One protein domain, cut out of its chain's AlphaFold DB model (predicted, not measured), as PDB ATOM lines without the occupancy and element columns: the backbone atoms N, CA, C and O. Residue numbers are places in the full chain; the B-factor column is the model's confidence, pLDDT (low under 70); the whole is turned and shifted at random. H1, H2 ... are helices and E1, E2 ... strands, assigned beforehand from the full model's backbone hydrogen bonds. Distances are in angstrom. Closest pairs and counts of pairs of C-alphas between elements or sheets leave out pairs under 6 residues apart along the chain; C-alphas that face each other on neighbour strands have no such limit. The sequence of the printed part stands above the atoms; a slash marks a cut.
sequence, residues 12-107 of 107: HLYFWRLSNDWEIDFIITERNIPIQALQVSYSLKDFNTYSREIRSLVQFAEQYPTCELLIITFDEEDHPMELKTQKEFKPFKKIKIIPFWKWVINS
ATOM      1  N   HIS A  12      41.356 -34.614  53.069       62.69
ATOM      2  CA  HIS A  12      42.103 -35.860  53.173       62.69
ATOM      3  C   HIS A  12      41.992 -36.680  51.888       62.69
ATOM      4  O   HIS A  12      40.909 -36.794  51.309       62.69
ATOM      5  N   LEU A  13      43.126 -37.259  51.478       60.47
ATOM      6  CA  LEU A  13      43.221 -38.233  50.395       60.47
ATOM      7  C   LEU A  13      43.394 -39.621  51.010       60.47
ATOM      8  O   LEU A  13      44.388 -39.871  51.700       60.47
ATOM      9  N   TYR A  14      42.444 -40.509  50.742       61.28
ATOM     10  CA  TYR A  14      42.481 -41.889  51.207       61.28
ATOM     11  C   TYR A  14      42.578 -42.845  50.020       61.28
ATOM     12  O   TYR A  14      41.933 -42.631  48.993       61.28
ATOM     13  N   PHE A  15      43.358 -43.913  50.195       52.78
ATOM     14  CA  PHE A  15      43.228 -45.120  49.384       52.78
ATOM     15  C   PHE A  15      42.074 -45.928  49.967       52.78
ATOM     16  O   PHE A  15      42.131 -46.306  51.141       52.78
ATOM     17  N   TRP A  16      41.019 -46.148  49.185       51.69
ATOM     18  CA  TRP A  16      39.816 -46.817  49.669       51.69
ATOM     19  C   TRP A  16      39.666 -48.200  49.041       51.69
ATOM     20  O   TRP A  16      39.064 -48.375  47.986       51.69
ATOM     21  N   ARG A  17      40.186 -49.215  49.733       47.72
ATOM     22  CA  ARG A  17      40.042 -50.609  49.313       47.72
ATOM     23  C   ARG A  17      38.912 -51.277  50.089       47.72
ATOM     24  O   ARG A  17      39.070 -51.585  51.269       47.72
ATOM     25  N   LEU A  18      37.769 -51.491  49.443       48.34
ATOM     26  CA  LEU A  18      36.682 -52.307  49.992       48.34
ATOM     27  C   LEU A  18      36.980 -53.793  49.751       48.34
ATOM     28  O   LEU A  18      37.471 -54.195  48.697       48.34
ATOM     29  N   SER A  19      36.693 -54.626  50.749       47.06
ATOM     30  CA  SER A  19      36.781 -56.081  50.636       47.06
ATOM     31  C   SER A  19      35.693 -56.621  49.696       47.06
ATOM     32  O   SER A  19      34.511 -56.400  49.956       47.06
ATOM     33  N   ASN A  20      36.127 -57.395  48.692       48.69
ATOM     34  CA  ASN A  20      35.384 -58.044  47.597       48.69
ATOM     35  C   ASN A  20      34.963 -57.111  46.449       48.69
ATOM     36  O   ASN A  20      34.176 -56.206  46.669       48.69
ATOM     37  N   ASP A  21      35.450 -57.396  45.230       54.56
ATOM     38  CA  ASP A  21      34.976 -56.992  43.885       54.56
ATOM     39  C   ASP A  21      34.648 -55.513  43.570       54.56
ATOM     40  O   ASP A  21      34.257 -55.219  42.438       54.56
ATOM     41  N   TRP A  22      34.843 -54.583  44.508       61.75
ATOM     42  CA  TRP A  22      34.445 -53.178  44.380       61.75
ATOM     43  C   TRP A  22      35.535 -52.247  44.920       61.75
ATOM     44  O   TRP A  22      35.540 -51.910  46.097       61.75
ATOM     45  N   GLU A  23      36.479 -51.833  44.078       72.94
ATOM     46  CA  GLU A  23      37.561 -50.914  44.457       72.94
ATOM     47  C   GLU A  23      37.353 -49.555  43.768       72.94
ATOM     48  O   GLU A  23      36.995 -49.514  42.590       72.94
ATOM     49  N   ILE A  24      37.507 -48.463  44.527       82.12
ATOM     50  CA  ILE A  24      37.664 -47.097  44.004       82.12
ATOM     51  C   ILE A  24      39.060 -46.661  44.419       82.12
ATOM     52  O   ILE A  24      39.345 -46.620  45.617       82.12
ATOM     53  N   ASP A  25      39.908 -46.314  43.456       83.56
ATOM     54  CA  ASP A  25      41.320 -46.041  43.732       83.56
ATOM     55  C   ASP A  25      41.509 -44.917  44.763       83.56
ATOM     56  O   ASP A  25      42.321 -45.034  45.690       83.56
ATOM     57  N   PHE A  26      40.728 -43.836  44.639       87.44
ATOM     58  CA  PHE A  26      40.828 -42.683  45.531       87.44
ATOM     59  C   PHE A  26      39.482 -42.062  45.885       87.44
ATOM     60  O   PHE A  26      38.593 -41.897  45.049       87.44
ATOM     61  N   ILE A  27      39.387 -41.597  47.130       88.19
ATOM     62  CA  ILE A  27      38.301 -40.731  47.586       88.19
ATOM     63  C   ILE A  27      38.911 -39.471  48.192       88.19
ATOM     64  O   ILE A  27      39.792 -39.535  49.057       88.19
ATOM     65  N   ILE A  28      38.407 -38.323  47.751       87.25
ATOM     66  CA  ILE A  28      38.695 -37.022  48.344       87.25
ATOM     67  C   ILE A  28      37.519 -36.651  49.232       87.25
ATOM     68  O   ILE A  28      36.357 -36.680  48.815       87.25
ATOM     69  N   THR A  29      37.837 -36.296  50.471       85.25
ATOM     70  CA  THR A  29      36.847 -35.879  51.461       85.25
ATOM     71  C   THR A  29      37.116 -34.458  51.928       85.25
ATOM     72  O   THR A  29      38.268 -34.034  52.041       85.25
ATOM     73  N   GLU A  30      36.042 -33.748  52.249       85.19
ATOM     74  CA  GLU A  30      36.074 -32.480  52.965       85.19
ATOM     75  C   GLU A  30      35.205 -32.620  54.214       85.19
ATOM     76  O   GLU A  30      34.041 -33.006  54.122       85.19
ATOM     77  N   ARG A  31      35.767 -32.361  55.404       85.62
ATOM     78  CA  ARG A  31      35.056 -32.547  56.690       85.62
ATOM     79  C   ARG A  31      34.431 -33.949  56.834       85.62
ATOM     80  O   ARG A  31      33.322 -34.085  57.342       85.62
ATOM     81  N   ASN A  32      35.140 -34.986  56.379       82.19
ATOM     82  CA  ASN A  32      34.688 -36.389  56.328       82.19
ATOM     83  C   ASN A  32      33.510 -36.675  55.379       82.19
ATOM     84  O   ASN A  32      32.958 -37.774  55.405       82.19
ATOM     85  N   ILE A  33      33.138 -35.727  54.518       86.44
ATOM     86  CA  ILE A  33      32.120 -35.915  53.485       86.44
ATOM     87  C   ILE A  33      32.838 -36.172  52.156       86.44
ATOM     88  O   ILE A  33      33.664 -35.347  51.758       86.44
ATOM     89  N   PRO A  34      32.571 -37.290  51.454       89.12
ATOM     90  CA  PRO A  34      33.119 -37.521  50.122       89.12
ATOM     91  C   PRO A  34      32.672 -36.446  49.134       89.12
ATOM     92  O   PRO A  34      31.474 -36.267  48.904       89.12
ATOM     93  N   ILE A  35      33.646 -35.756  48.544       91.31
ATOM     94  CA  ILE A  35      33.415 -34.725  47.528       91.31
ATOM     95  C   ILE A  35      33.813 -35.201  46.131       91.31
ATOM     96  O   ILE A  35      33.157 -34.818  45.166       91.31
ATOM     97  N   GLN A  36      34.823 -36.074  46.020       91.81
ATOM     98  CA  GLN A  36      35.227 -36.680  44.751       91.81
ATOM     99  C   GLN A  36      35.597 -38.155  44.940       91.81
ATOM    100  O   GLN A  36      36.250 -38.519  45.920       91.81
ATOM    101  N   ALA A  37      35.203 -38.989  43.983       91.00
ATOM    102  CA  ALA A  37      35.608 -40.381  43.849       91.00
ATOM    103  C   ALA A  37      36.306 -40.554  42.500       91.00
ATOM    104  O   ALA A  37      35.764 -40.154  41.466       91.00
ATOM    105  N   LEU A  38      37.514 -41.112  42.523       89.56
ATOM    106  CA  LEU A  38      38.391 -41.192  41.365       89.56
ATOM    107  C   LEU A  38      38.782 -42.642  41.107       89.56
ATOM    108  O   LEU A  38      39.270 -43.324  42.007       89.56
ATOM    109  N   GLN A  39      38.617 -43.051  39.857       88.62
ATOM    110  CA  GLN A  39      39.193 -44.263  39.294       88.62
ATOM    111  C   GLN A  39      40.321 -43.869  38.344       88.62
ATOM    112  O   GLN A  39      40.175 -42.899  37.603       88.62
ATOM    113  N   VAL A  40      41.439 -44.583  38.349       86.44
ATOM    114  CA  VAL A  40      42.574 -44.322  37.462       86.44
ATOM    115  C   VAL A  40      42.694 -45.458  36.458       86.44
ATOM    116  O   VAL A  40      42.825 -46.616  36.839       86.44
ATOM    117  N   SER A  41      42.697 -45.131  35.168       81.44
ATOM    118  CA  SER A  41      42.830 -46.122  34.098       81.44
ATOM    119  C   SER A  41      43.865 -45.680  33.067       81.44
ATOM    120  O   SER A  41      43.949 -44.508  32.718       81.44
ATOM    121  N   TYR A  42      44.689 -46.604  32.574       70.50
ATOM    122  CA  TYR A  42      45.689 -46.270  31.552       70.50
ATOM    123  C   TYR A  42      45.072 -46.137  30.151       70.50
ATOM    124  O   TYR A  42      45.589 -45.393  29.325       70.50
ATOM    125  N   SER A  43      43.981 -46.858  29.875       70.00
ATOM    126  CA  SER A  43      43.308 -46.880  28.574       70.00
ATOM    127  C   SER A  43      41.861 -47.312  28.749       70.00
ATOM    128  O   SER A  43      41.588 -48.333  29.381       70.00
ATOM    129  N   LEU A  44      40.936 -46.586  28.128       71.56
ATOM    130  CA  LEU A  44      39.512 -46.920  28.135       71.56
ATOM    131  C   LEU A  44      39.163 -48.010  27.110       71.56
ATOM    132  O   LEU A  44      38.034 -48.483  27.080       71.56
ATOM    133  N   LYS A  45      40.102 -48.432  26.251       64.94
ATOM    134  CA  LYS A  45      39.822 -49.313  25.099       64.94
ATOM    135  C   LYS A  45      39.549 -50.772  25.468       64.94
ATOM    136  O   LYS A  45      38.948 -51.486  24.668       64.94
ATOM    137  N   ASP A  46      39.949 -51.223  26.656       59.91
ATOM    138  CA  ASP A  46      39.803 -52.624  27.075       59.91
ATOM    139  C   ASP A  46      38.503 -52.852  27.874       59.91
ATOM    140  O   ASP A  46      38.469 -53.197  29.059       59.91
ATOM    141  N   PHE A  47      37.383 -52.566  27.202       53.97
ATOM    142  CA  PHE A  47      36.104 -52.262  27.847       53.97
ATOM    143  C   PHE A  47      35.391 -53.469  28.496       53.97
ATOM    144  O   PHE A  47      34.378 -53.311  29.178       53.97
ATOM    145  N   ASN A  48      35.906 -54.693  28.344       50.12
ATOM    146  CA  ASN A  48      35.365 -55.852  29.066       50.12
ATOM    147  C   ASN A  48      35.595 -55.743  30.590       50.12
ATOM    148  O   ASN A  48      34.816 -56.293  31.370       50.12
ATOM    149  N   THR A  49      36.583 -54.950  31.023       51.56
ATOM    150  CA  THR A  49      36.868 -54.612  32.435       51.56
ATOM    151  C   THR A  49      36.084 -53.380  32.921       51.56
ATOM    152  O   THR A  49      35.841 -53.199  34.114       51.56
ATOM    153  N   TYR A  50      35.583 -52.575  31.986       58.81
ATOM    154  CA  TYR A  50      34.886 -51.304  32.215       58.81
ATOM    155  C   TYR A  50      33.580 -51.446  32.992       58.81
ATOM    156  O   TYR A  50      33.216 -50.609  33.817       58.81
ATOM    157  N   SER A  51      32.892 -52.564  32.766       60.03
ATOM    158  CA  SER A  51      31.671 -52.932  33.480       60.03
ATOM    159  C   SER A  51      31.894 -53.058  34.989       60.03
ATOM    160  O   SER A  51      30.955 -52.843  35.753       60.03
ATOM    161  N   ARG A  52      33.112 -53.423  35.423       61.16
ATOM    162  CA  ARG A  52      33.492 -53.535  36.839       61.16
ATOM    163  C   ARG A  52      33.965 -52.199  37.411       61.16
ATOM    164  O   ARG A  52      33.487 -51.827  38.476       61.16
ATOM    165  N   GLU A  53      34.806 -51.456  36.692       62.84
ATOM    166  CA  GLU A  53      35.316 -50.147  37.141       62.84
ATOM    167  C   GLU A  53      34.194 -49.115  37.332       62.84
ATOM    168  O   GLU A  53      34.110 -48.444  38.362       62.84
ATOM    169  N   ILE A  54      33.250 -49.044  36.389       77.12
ATOM    170  CA  ILE A  54      32.089 -48.152  36.508       77.12
ATOM    171  C   ILE A  54      31.149 -48.582  37.621       77.12
ATOM    172  O   ILE A  54      30.535 -47.733  38.271       77.12
ATOM    173  N   ARG A  55      31.030 -49.890  37.863       78.44
ATOM    174  CA  ARG A  55      30.135 -50.431  38.886       78.44
ATOM    175  C   ARG A  55      30.438 -49.802  40.244       78.44
ATOM    176  O   ARG A  55      29.508 -49.335  40.903       78.44
ATOM    177  N   SER A  56      31.713 -49.747  40.624       80.19
ATOM    178  CA  SER A  56      32.158 -49.159  41.889       80.19
ATOM    179  C   SER A  56      31.744 -47.693  42.014       80.19
ATOM    180  O   SER A  56      31.121 -47.320  43.009       80.19
ATOM    181  N   LEU A  57      31.985 -46.876  40.983       86.25
ATOM    182  CA  LEU A  57      31.585 -45.463  40.977       86.25
ATOM    183  C   LEU A  57      30.059 -45.282  41.030       86.25
ATOM    184  O   LEU A  57      29.568 -44.383  41.717       86.25
ATOM    185  N   VAL A  58      29.295 -46.143  40.351       83.88
ATOM    186  CA  VAL A  58      27.823 -46.125  40.374       83.88
ATOM    187  C   VAL A  58      27.290 -46.443  41.768       83.88
ATOM    188  O   VAL A  58      26.466 -45.697  42.290       83.88
ATOM    189  N   GLN A  59      27.770 -47.511  42.405       82.56
ATOM    190  CA  GLN A  59      27.337 -47.852  43.761       82.56
ATOM    191  C   GLN A  59      27.728 -46.781  44.775       82.56
ATOM    192  O   GLN A  59      26.923 -46.392  45.623       82.56
ATOM    193  N   PHE A  60      28.944 -46.250  44.658       85.25
ATOM    194  CA  PHE A  60      29.392 -45.157  45.506       85.25
ATOM    195  C   PHE A  60      28.507 -43.923  45.341       85.25
ATOM    196  O   PHE A  60      28.143 -43.267  46.312       85.25
ATOM    197  N   ALA A  61      28.073 -43.639  44.116       85.62
ATOM    198  CA  ALA A  61      27.135 -42.570  43.843       85.62
ATOM    199  C   ALA A  61      25.732 -42.774  44.417       85.62
ATOM    200  O   ALA A  61      25.049 -41.784  44.700       85.62
ATOM    201  N   GLU A  62      25.283 -44.016  44.576       83.19
ATOM    202  CA  GLU A  62      24.013 -44.301  45.238       83.19
ATOM    203  C   GLU A  62      24.063 -43.930  46.723       83.19
ATOM    204  O   GLU A  62      23.082 -43.366  47.222       83.19
ATOM    205  N   GLN A  63      25.205 -44.191  47.377       85.12
ATOM    206  CA  GLN A  63      25.479 -43.862  48.781       85.12
ATOM    207  C   GLN A  63      25.807 -42.377  48.994       85.12
ATOM    208  O   GLN A  63      25.342 -41.782  49.964       85.12
ATOM    209  N   TYR A  64      26.542 -41.761  48.062       87.31
ATOM    210  CA  TYR A  64      26.994 -40.366  48.115       87.31
ATOM    211  C   TYR A  64      26.544 -39.596  46.858       87.31
ATOM    212  O   TYR A  64      27.320 -39.397  45.913       87.31
ATOM    213  N   PRO A  65      25.279 -39.136  46.806       83.69
ATOM    214  CA  PRO A  65      24.705 -38.525  45.605       83.69
ATOM    215  C   PRO A  65      25.408 -37.241  45.163       83.69
ATOM    216  O   PRO A  65      25.507 -36.995  43.965       83.69
ATOM    217  N   THR A  66      25.930 -36.463  46.113       86.19
ATOM    218  CA  THR A  66      26.604 -35.177  45.875       86.19
ATOM    219  C   THR A  66      28.070 -35.316  45.475       86.19
ATOM    220  O   THR A  66      28.675 -34.327  45.078       86.19
ATOM    221  N   CYS A  67      28.649 -36.516  45.583       88.88
ATOM    222  CA  CYS A  67      30.053 -36.749  45.259       88.88
ATOM    223  C   CYS A  67      30.271 -36.760  43.740       88.88
ATOM    224  O   CYS A  67      29.541 -37.444  43.012       88.88
ATOM    225  N   GLU A  68      31.269 -36.015  43.274       91.38
ATOM    226  CA  GLU A  68      31.703 -36.002  41.881       91.38
ATOM    227  C   GLU A  68      32.433 -37.306  41.524       91.38
ATOM    228  O   GLU A  68      33.208 -37.833  42.319       91.38
ATOM    229  N   LEU A  69      32.184 -37.832  40.324       92.00
ATOM    230  CA  LEU A  69      32.775 -39.085  39.857       92.00
ATOM    231  C   LEU A  69      33.725 -38.809  38.699       92.00
ATOM    232  O   LEU A  69      33.333 -38.180  37.709       92.00
ATOM    233  N   LEU A  70      34.950 -39.308  38.818       91.44
ATOM    234  CA  LEU A  70      36.028 -39.063  37.873       91.44
ATOM    235  C   LEU A  70      36.671 -40.388  37.460       91.44
ATOM    236  O   LEU A  70      36.997 -41.217  38.306       91.44
ATOM    237  N   ILE A  71      36.895 -40.554  36.162       90.44
ATOM    238  CA  ILE A  71      37.879 -41.487  35.621       90.44
ATOM    239  C   ILE A  71      39.050 -40.636  35.141       90.44
ATOM    240  O   ILE A  71      38.897 -39.784  34.264       90.44
ATOM    241  N   ILE A  72      40.205 -40.843  35.762       90.19
ATOM    242  CA  ILE A  72      41.453 -40.188  35.416       90.19
ATOM    243  C   ILE A  72      42.225 -41.101  34.475       90.19
ATOM    244  O   ILE A  72      42.621 -42.202  34.857       90.19
ATOM    245  N   THR A  73      42.449 -40.637  33.254       89.69
ATOM    246  CA  THR A  73      43.229 -41.361  32.247       89.69
ATOM    247  C   THR A  73      44.648 -40.807  32.148       89.69
ATOM    248  O   THR A  73      44.968 -39.772  32.741       89.69
ATOM    249  N   PHE A  74      45.526 -41.467  31.392       87.50
ATOM    250  CA  PHE A  74      46.836 -40.891  31.092       87.50
ATOM    251  C   PHE A  74      46.706 -39.638  30.203       87.50
ATOM    252  O   PHE A  74      47.148 -38.551  30.591       87.50
ATOM    253  N   ASP A  75      46.049 -39.771  29.048       87.56
ATOM    254  CA  ASP A  75      45.907 -38.723  28.028       87.56
ATOM    255  C   ASP A  75      44.543 -38.696  27.304       87.56
ATOM    256  O   ASP A  75      44.273 -37.751  26.562       87.56
ATOM    257  N   GLU A  76      43.663 -39.668  27.552       87.31
ATOM    258  CA  GLU A  76      42.353 -39.787  26.898       87.31
ATOM    259  C   GLU A  76      41.286 -38.879  27.543       87.31
ATOM    260  O   GLU A  76      41.147 -38.801  28.762       87.31
ATOM    261  N   GLU A  77      40.469 -38.219  26.730       88.31
ATOM    262  CA  GLU A  77      39.305 -37.456  27.188       88.31
ATOM    263  C   GLU A  77      38.083 -37.886  26.399       88.31
ATOM    264  O   GLU A  77      38.173 -38.091  25.189       88.31
ATOM    265  N   ASP A  78      36.948 -37.992  27.078       85.75
ATOM    266  CA  ASP A  78      35.690 -38.349  26.442       85.75
ATOM    267  C   ASP A  78      34.529 -37.576  27.075       85.75
ATOM    268  O   ASP A  78      34.640 -36.986  28.158       85.75
ATOM    269  N   HIS A  79      33.393 -37.566  26.386       84.31
ATOM    270  CA  HIS A  79      32.167 -36.995  26.903       84.31
ATOM    271  C   HIS A  79      31.779 -37.656  28.234       84.31
ATOM    272  O   HIS A  79      31.902 -38.873  28.387       84.31
ATOM    273  N   PRO A  80      31.264 -36.877  29.208       83.81
ATOM    274  CA  PRO A  80      30.852 -37.441  30.479       83.81
ATOM    275  C   PRO A  80      29.812 -38.539  30.278       83.81
ATOM    276  O   PRO A  80      28.767 -38.320  29.661       83.81
ATOM    277  N   MET A  81      30.084 -39.705  30.845       82.69
ATOM    278  CA  MET A  81      29.186 -40.839  30.753       82.69
ATOM    279  C   MET A  81      27.964 -40.628  31.625       82.69
ATOM    280  O   MET A  81      28.084 -40.412  32.832       82.69
ATOM    281  N   GLU A  82      26.783 -40.739  31.031       81.44
ATOM    282  CA  GLU A  82      25.531 -40.616  31.765       81.44
ATOM    283  C   GLU A  82      25.180 -41.926  32.471       81.44
ATOM    284  O   GLU A  82      25.044 -42.985  31.856       81.44
ATOM    285  N   LEU A  83      25.000 -41.847  33.785       74.44
ATOM    286  CA  LEU A  83      24.527 -42.949  34.599       74.44
ATOM    287  C   LEU A  83      23.003 -42.964  34.580       74.44
ATOM    288  O   LEU A  83      22.342 -42.050  35.078       74.44
ATOM    289  N   LYS A  84      22.441 -44.047  34.040       63.44
ATOM    290  CA  LYS A  84      21.019 -44.352  34.188       63.44
ATOM    291  C   LYS A  84      20.779 -44.858  35.606       63.44
ATOM    292  O   LYS A  84      20.935 -46.043  35.890       63.44
ATOM    293  N   THR A  85      20.432 -43.959  36.518       58.34
ATOM    294  CA  THR A  85      19.980 -44.353  37.854       58.34
ATOM    295  C   THR A  85      18.606 -45.009  37.761       58.34
ATOM    296  O   THR A  85      17.704 -44.478  37.124       58.34
ATOM    297  N   GLN A  86      18.420 -46.138  38.447       55.34
ATOM    298  CA  GLN A  86      17.155 -46.890  38.451       55.34
ATOM    299  C   GLN A  86      16.021 -46.189  39.227       55.34
ATOM    300  O   GLN A  86      14.905 -46.690  39.285       55.34
ATOM    301  N   LYS A  87      16.296 -45.043  39.866       57.84
ATOM    302  CA  LYS A  87      15.325 -44.295  40.672       57.84
ATOM    303  C   LYS A  87      14.870 -43.063  39.897       57.84
ATOM    304  O   LYS A  87      15.658 -42.138  39.719       57.84
ATOM    305  N   GLU A  88      13.594 -43.052  39.514       52.06
ATOM    306  CA  GLU A  88      12.920 -42.041  38.676       52.06
ATOM    307  C   GLU A  88      13.059 -40.585  39.167       52.06
ATOM    308  O   GLU A  88      12.860 -39.654  38.397       52.06
ATOM    309  N   PHE A  89      13.449 -40.374  40.428       52.38
ATOM    310  CA  PHE A  89      13.502 -39.055  41.071       52.38
ATOM    311  C   PHE A  89      14.915 -38.548  41.400       52.38
ATOM    312  O   PHE A  89      15.053 -37.567  42.132       52.38
ATOM    313  N   LYS A  90      15.985 -39.193  40.911       57.50
ATOM    314  CA  LYS A  90      17.358 -38.680  41.084       57.50
ATOM    315  C   LYS A  90      17.850 -37.979  39.811       57.50
ATOM    316  O   LYS A  90      17.598 -38.485  38.720       57.50
ATOM    317  N   PRO A  91      18.576 -36.849  39.927       59.03
ATOM    318  CA  PRO A  91      19.191 -36.206  38.772       59.03
ATOM    319  C   PRO A  91      20.148 -37.177  38.072       59.03
ATOM    320  O   PRO A  91      20.813 -37.977  38.735       59.03
ATOM    321  N   PHE A  92      20.227 -37.092  36.740       61.88
ATOM    322  CA  PHE A  92      21.208 -37.841  35.955       61.88
ATOM    323  C   PHE A  92      22.605 -37.570  36.504       61.88
ATOM    324  O   PHE A  92      23.059 -36.423  36.535       61.88
ATOM    325  N   LYS A  93      23.288 -38.626  36.945       79.31
ATOM    326  CA  LYS A  93      24.663 -38.509  37.416       79.31
ATOM    327  C   LYS A  93      25.613 -38.774  36.261       79.31
ATOM    328  O   LYS A  93      25.323 -39.599  35.400       79.31
ATOM    329  N   LYS A  94      26.734 -38.058  36.222       87.69
ATOM    330  CA  LYS A  94      27.727 -38.184  35.156       87.69
ATOM    331  C   LYS A  94      29.066 -38.608  35.735       87.69
ATOM    332  O   LYS A  94      29.441 -38.122  36.802       87.69
ATOM    333  N   ILE A  95      29.764 -39.491  35.033       89.62
ATOM    334  CA  ILE A  95      31.174 -39.783  35.288       89.62
ATOM    335  C   ILE A  95      31.984 -38.961  34.295       89.62
ATOM    336  O   ILE A  95      31.809 -39.102  33.085       89.62
ATOM    337  N   LYS A  96      32.834 -38.070  34.800       91.81
ATOM    338  CA  LYS A  96      33.740 -37.280  33.964       91.81
ATOM    339  C   LYS A  96      34.976 -38.112  33.647       91.81
ATOM    340  O   LYS A  96      35.575 -38.679  34.553       91.81
ATOM    341  N   ILE A  97      35.362 -38.139  32.380       90.94
ATOM    342  CA  ILE A  97      36.584 -38.789  31.914       90.94
ATOM    343  C   ILE A  97      37.561 -37.675  31.574       90.94
ATOM    344  O   ILE A  97      37.284 -36.874  30.684       90.94
ATOM    345  N   ILE A  98      38.658 -37.575  32.319       92.06
ATOM    346  CA  ILE A  98      39.636 -36.502  32.140       92.06
ATOM    347  C   ILE A  98      41.062 -37.049  32.198       92.06
ATOM    348  O   ILE A  98      41.360 -37.901  33.036       92.06
ATOM    349  N   PRO A  99      41.980 -36.530  31.377       91.56
ATOM    350  CA  PRO A  99      43.373 -36.917  31.463       91.56
ATOM    351  C   PRO A  99      44.029 -36.316  32.705       91.56
ATOM    352  O   PRO A  99      43.703 -35.205  33.143       91.56
ATOM    353  N   PHE A 100      45.002 -37.040  33.257       90.00
ATOM    354  CA  PHE A 100      45.681 -36.702  34.506       90.00
ATOM    355  C   PHE A 100      46.220 -35.272  34.506       90.00
ATOM    356  O   PHE A 100      46.043 -34.540  35.477       90.00
ATOM    357  N   TRP A 101      46.832 -34.835  33.406       88.25
ATOM    358  CA  TRP A 101      47.403 -33.493  33.314       88.25
ATOM    359  C   TRP A 101      46.338 -32.390  33.405       88.25
ATOM    360  O   TRP A 101      46.575 -31.380  34.068       88.25
ATOM    361  N   LYS A 102      45.145 -32.581  32.819       89.50
ATOM    362  CA  LYS A 102      44.032 -31.623  32.954       89.50
ATOM    363  C   LYS A 102      43.475 -31.618  34.362       89.50
ATOM    364  O   LYS A 102      43.152 -30.547  34.869       89.50
ATOM    365  N   TRP A 103      43.373 -32.792  34.984       90.12
ATOM    366  CA  TRP A 103      42.962 -32.883  36.378       90.12
ATOM    367  C   TRP A 103      43.924 -32.102  37.270       90.12
ATOM    368  O   TRP A 103      43.484 -31.229  38.002       90.12
ATOM    369  N   VAL A 104      45.234 -32.320  37.128       85.25
ATOM    370  CA  VAL A 104      46.254 -31.623  37.924       85.25
ATOM    371  C   VAL A 104      46.193 -30.104  37.747       85.25
ATOM    372  O   VAL A 104      46.269 -29.384  38.740       85.25
ATOM    373  N   ILE A 105      46.056 -29.604  36.515       84.75
ATOM    374  CA  ILE A 105      46.043 -28.156  36.240       84.75
ATOM    375  C   ILE A 105      44.771 -27.481  36.770       84.75
ATOM    376  O   ILE A 105      44.836 -26.347  37.235       84.75
ATOM    377  N   ASN A 106      43.630 -28.170  36.718       76.62
ATOM    378  CA  ASN A 106      42.333 -27.631  37.132       76.62
ATOM    379  C   ASN A 106      41.954 -28.008  38.582       76.62
ATOM    380  O   ASN A 106      40.784 -27.872  38.945       76.62
ATOM    381  N   SER A 107      42.915 -28.505  39.381       61.34
ATOM    382  CA  SER A 107      42.728 -28.999  40.765       61.34
ATOM    383  C   SER A 107      43.289 -28.101  41.860       61.34
ATOM    384  O   SER A 107      44.448 -27.630  41.736       61.34
TER     385      SER A 107
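This is residues 12 to 107 of the 107 residues of an uncharacterized protein of Candidatus Lokiarchaeota archaeon (UniProt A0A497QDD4). A strongly twisted sheet of six strands curls round one helix, H1, which fills its hollow face, while a short helix, H2, stands up from the opposite face at the end of E6. The inner strands E3 and E4 lie near the middle of the body, and the hairpin E1 and E2 makes one flank of the sheet, with E2 bending by 55 degrees at residue 26. The printed part has 96 residues with six named strands and two named helices, in the order E1 E2 E3 H1 E4 E5 E6 H2; the class is mixed, helices and strands. The sheet runs E1, E2, E3, E4, E6, E5 and is mixed, with E3, E4 and E6 parallel and the other neighbour pairs antiparallel. The whole is compact, with a radius of gyration of the C-alphas of 13.0 A, and rounded, spanning 34 by 31 by 28 A.

In the sheet, E3, residues 33 to 40, and E4, residues 68 to 73, are parallel neighbours at 22 degrees, with N 37 and O 68 2.8 A apart, within hydrogen-bond range. E6, residues 93 to 99, is parallel to E4 at 30 degrees, with N 71 and O 96 at 2.8 A. E5, residues 78 to 83, is an edge strand and forms a hairpin with E6, antiparallel at 156 degrees, with N 83 and O 93 at 2.8 A. On the other side of E3, E2, residues 23 to 30, is antiparallel to it at 145 degrees, a hairpin in which N 28 and O 36 are 2.8 A apart. E1, residues 12 to 17, is the other edge strand, in a hairpin with E2 at 157 degrees, where N 29 and O 12 are 3.2 A apart. E1, E2 and E3 form a meander, each strand the antiparallel neighbour of the one before. From edge to edge the strands' lines turn by 112 degrees. H1, residues 50 to 63, is on the sheet, which curls round its residues 52 to 62. Its closest C-alphas to E2 are those of Ser 56 and Glu 23, 6.2 A apart, and to E4 those of Leu 57 and Leu 69, 6.6 A. E3, H1 and E4 make a strand-helix-strand unit, two parallel neighbour strands with a helix between, whose crossover is right-handed. H2, residues 100 to 105, lies on the opposite face, over E4, and is apart from H1. It stands up from the sheet at 63 degrees with a height over the sheet of 9.6 A, on a local plane only just fitted, to 6 C-alphas; the closest C-alphas of H2 and E4 are those of Phe 100 and Ile 72, 5.6 A. In H2 every O i to N i+4 pair is within hydrogen-bond range; in H1 8 of 10 are.

E1 has 6 residues and begins at C-alpha 12, at (42.103, -35.860, 53.173). E2 and E3 have 8 residues each and measure 20.4 A and 20.9 A from first to last C-alpha. H1, 14 residues, is 20.5 A long and begins at C-alpha 50, at (34.886, -51.304, 32.215). E4 and E5 have 6 residues each, and E6 has 7 and is 19.7 A long. H2, 6 residues, ends at C-alpha 105, at (46.043, -28.156, 36.240).

The two C-alphas farthest apart, those of Arg 31 and Asn 48, are 36.1 A apart. The printed part has no cut and ends at residue 107, the chain's last. No link is long; E3 to H1 and E5 to E6, 9 residues each, are short but not tight. The mean pLDDT of the printed part is 76.4, and it is under 70 at residues 12 to 22, 45 to 53, 84 to 92 and 107.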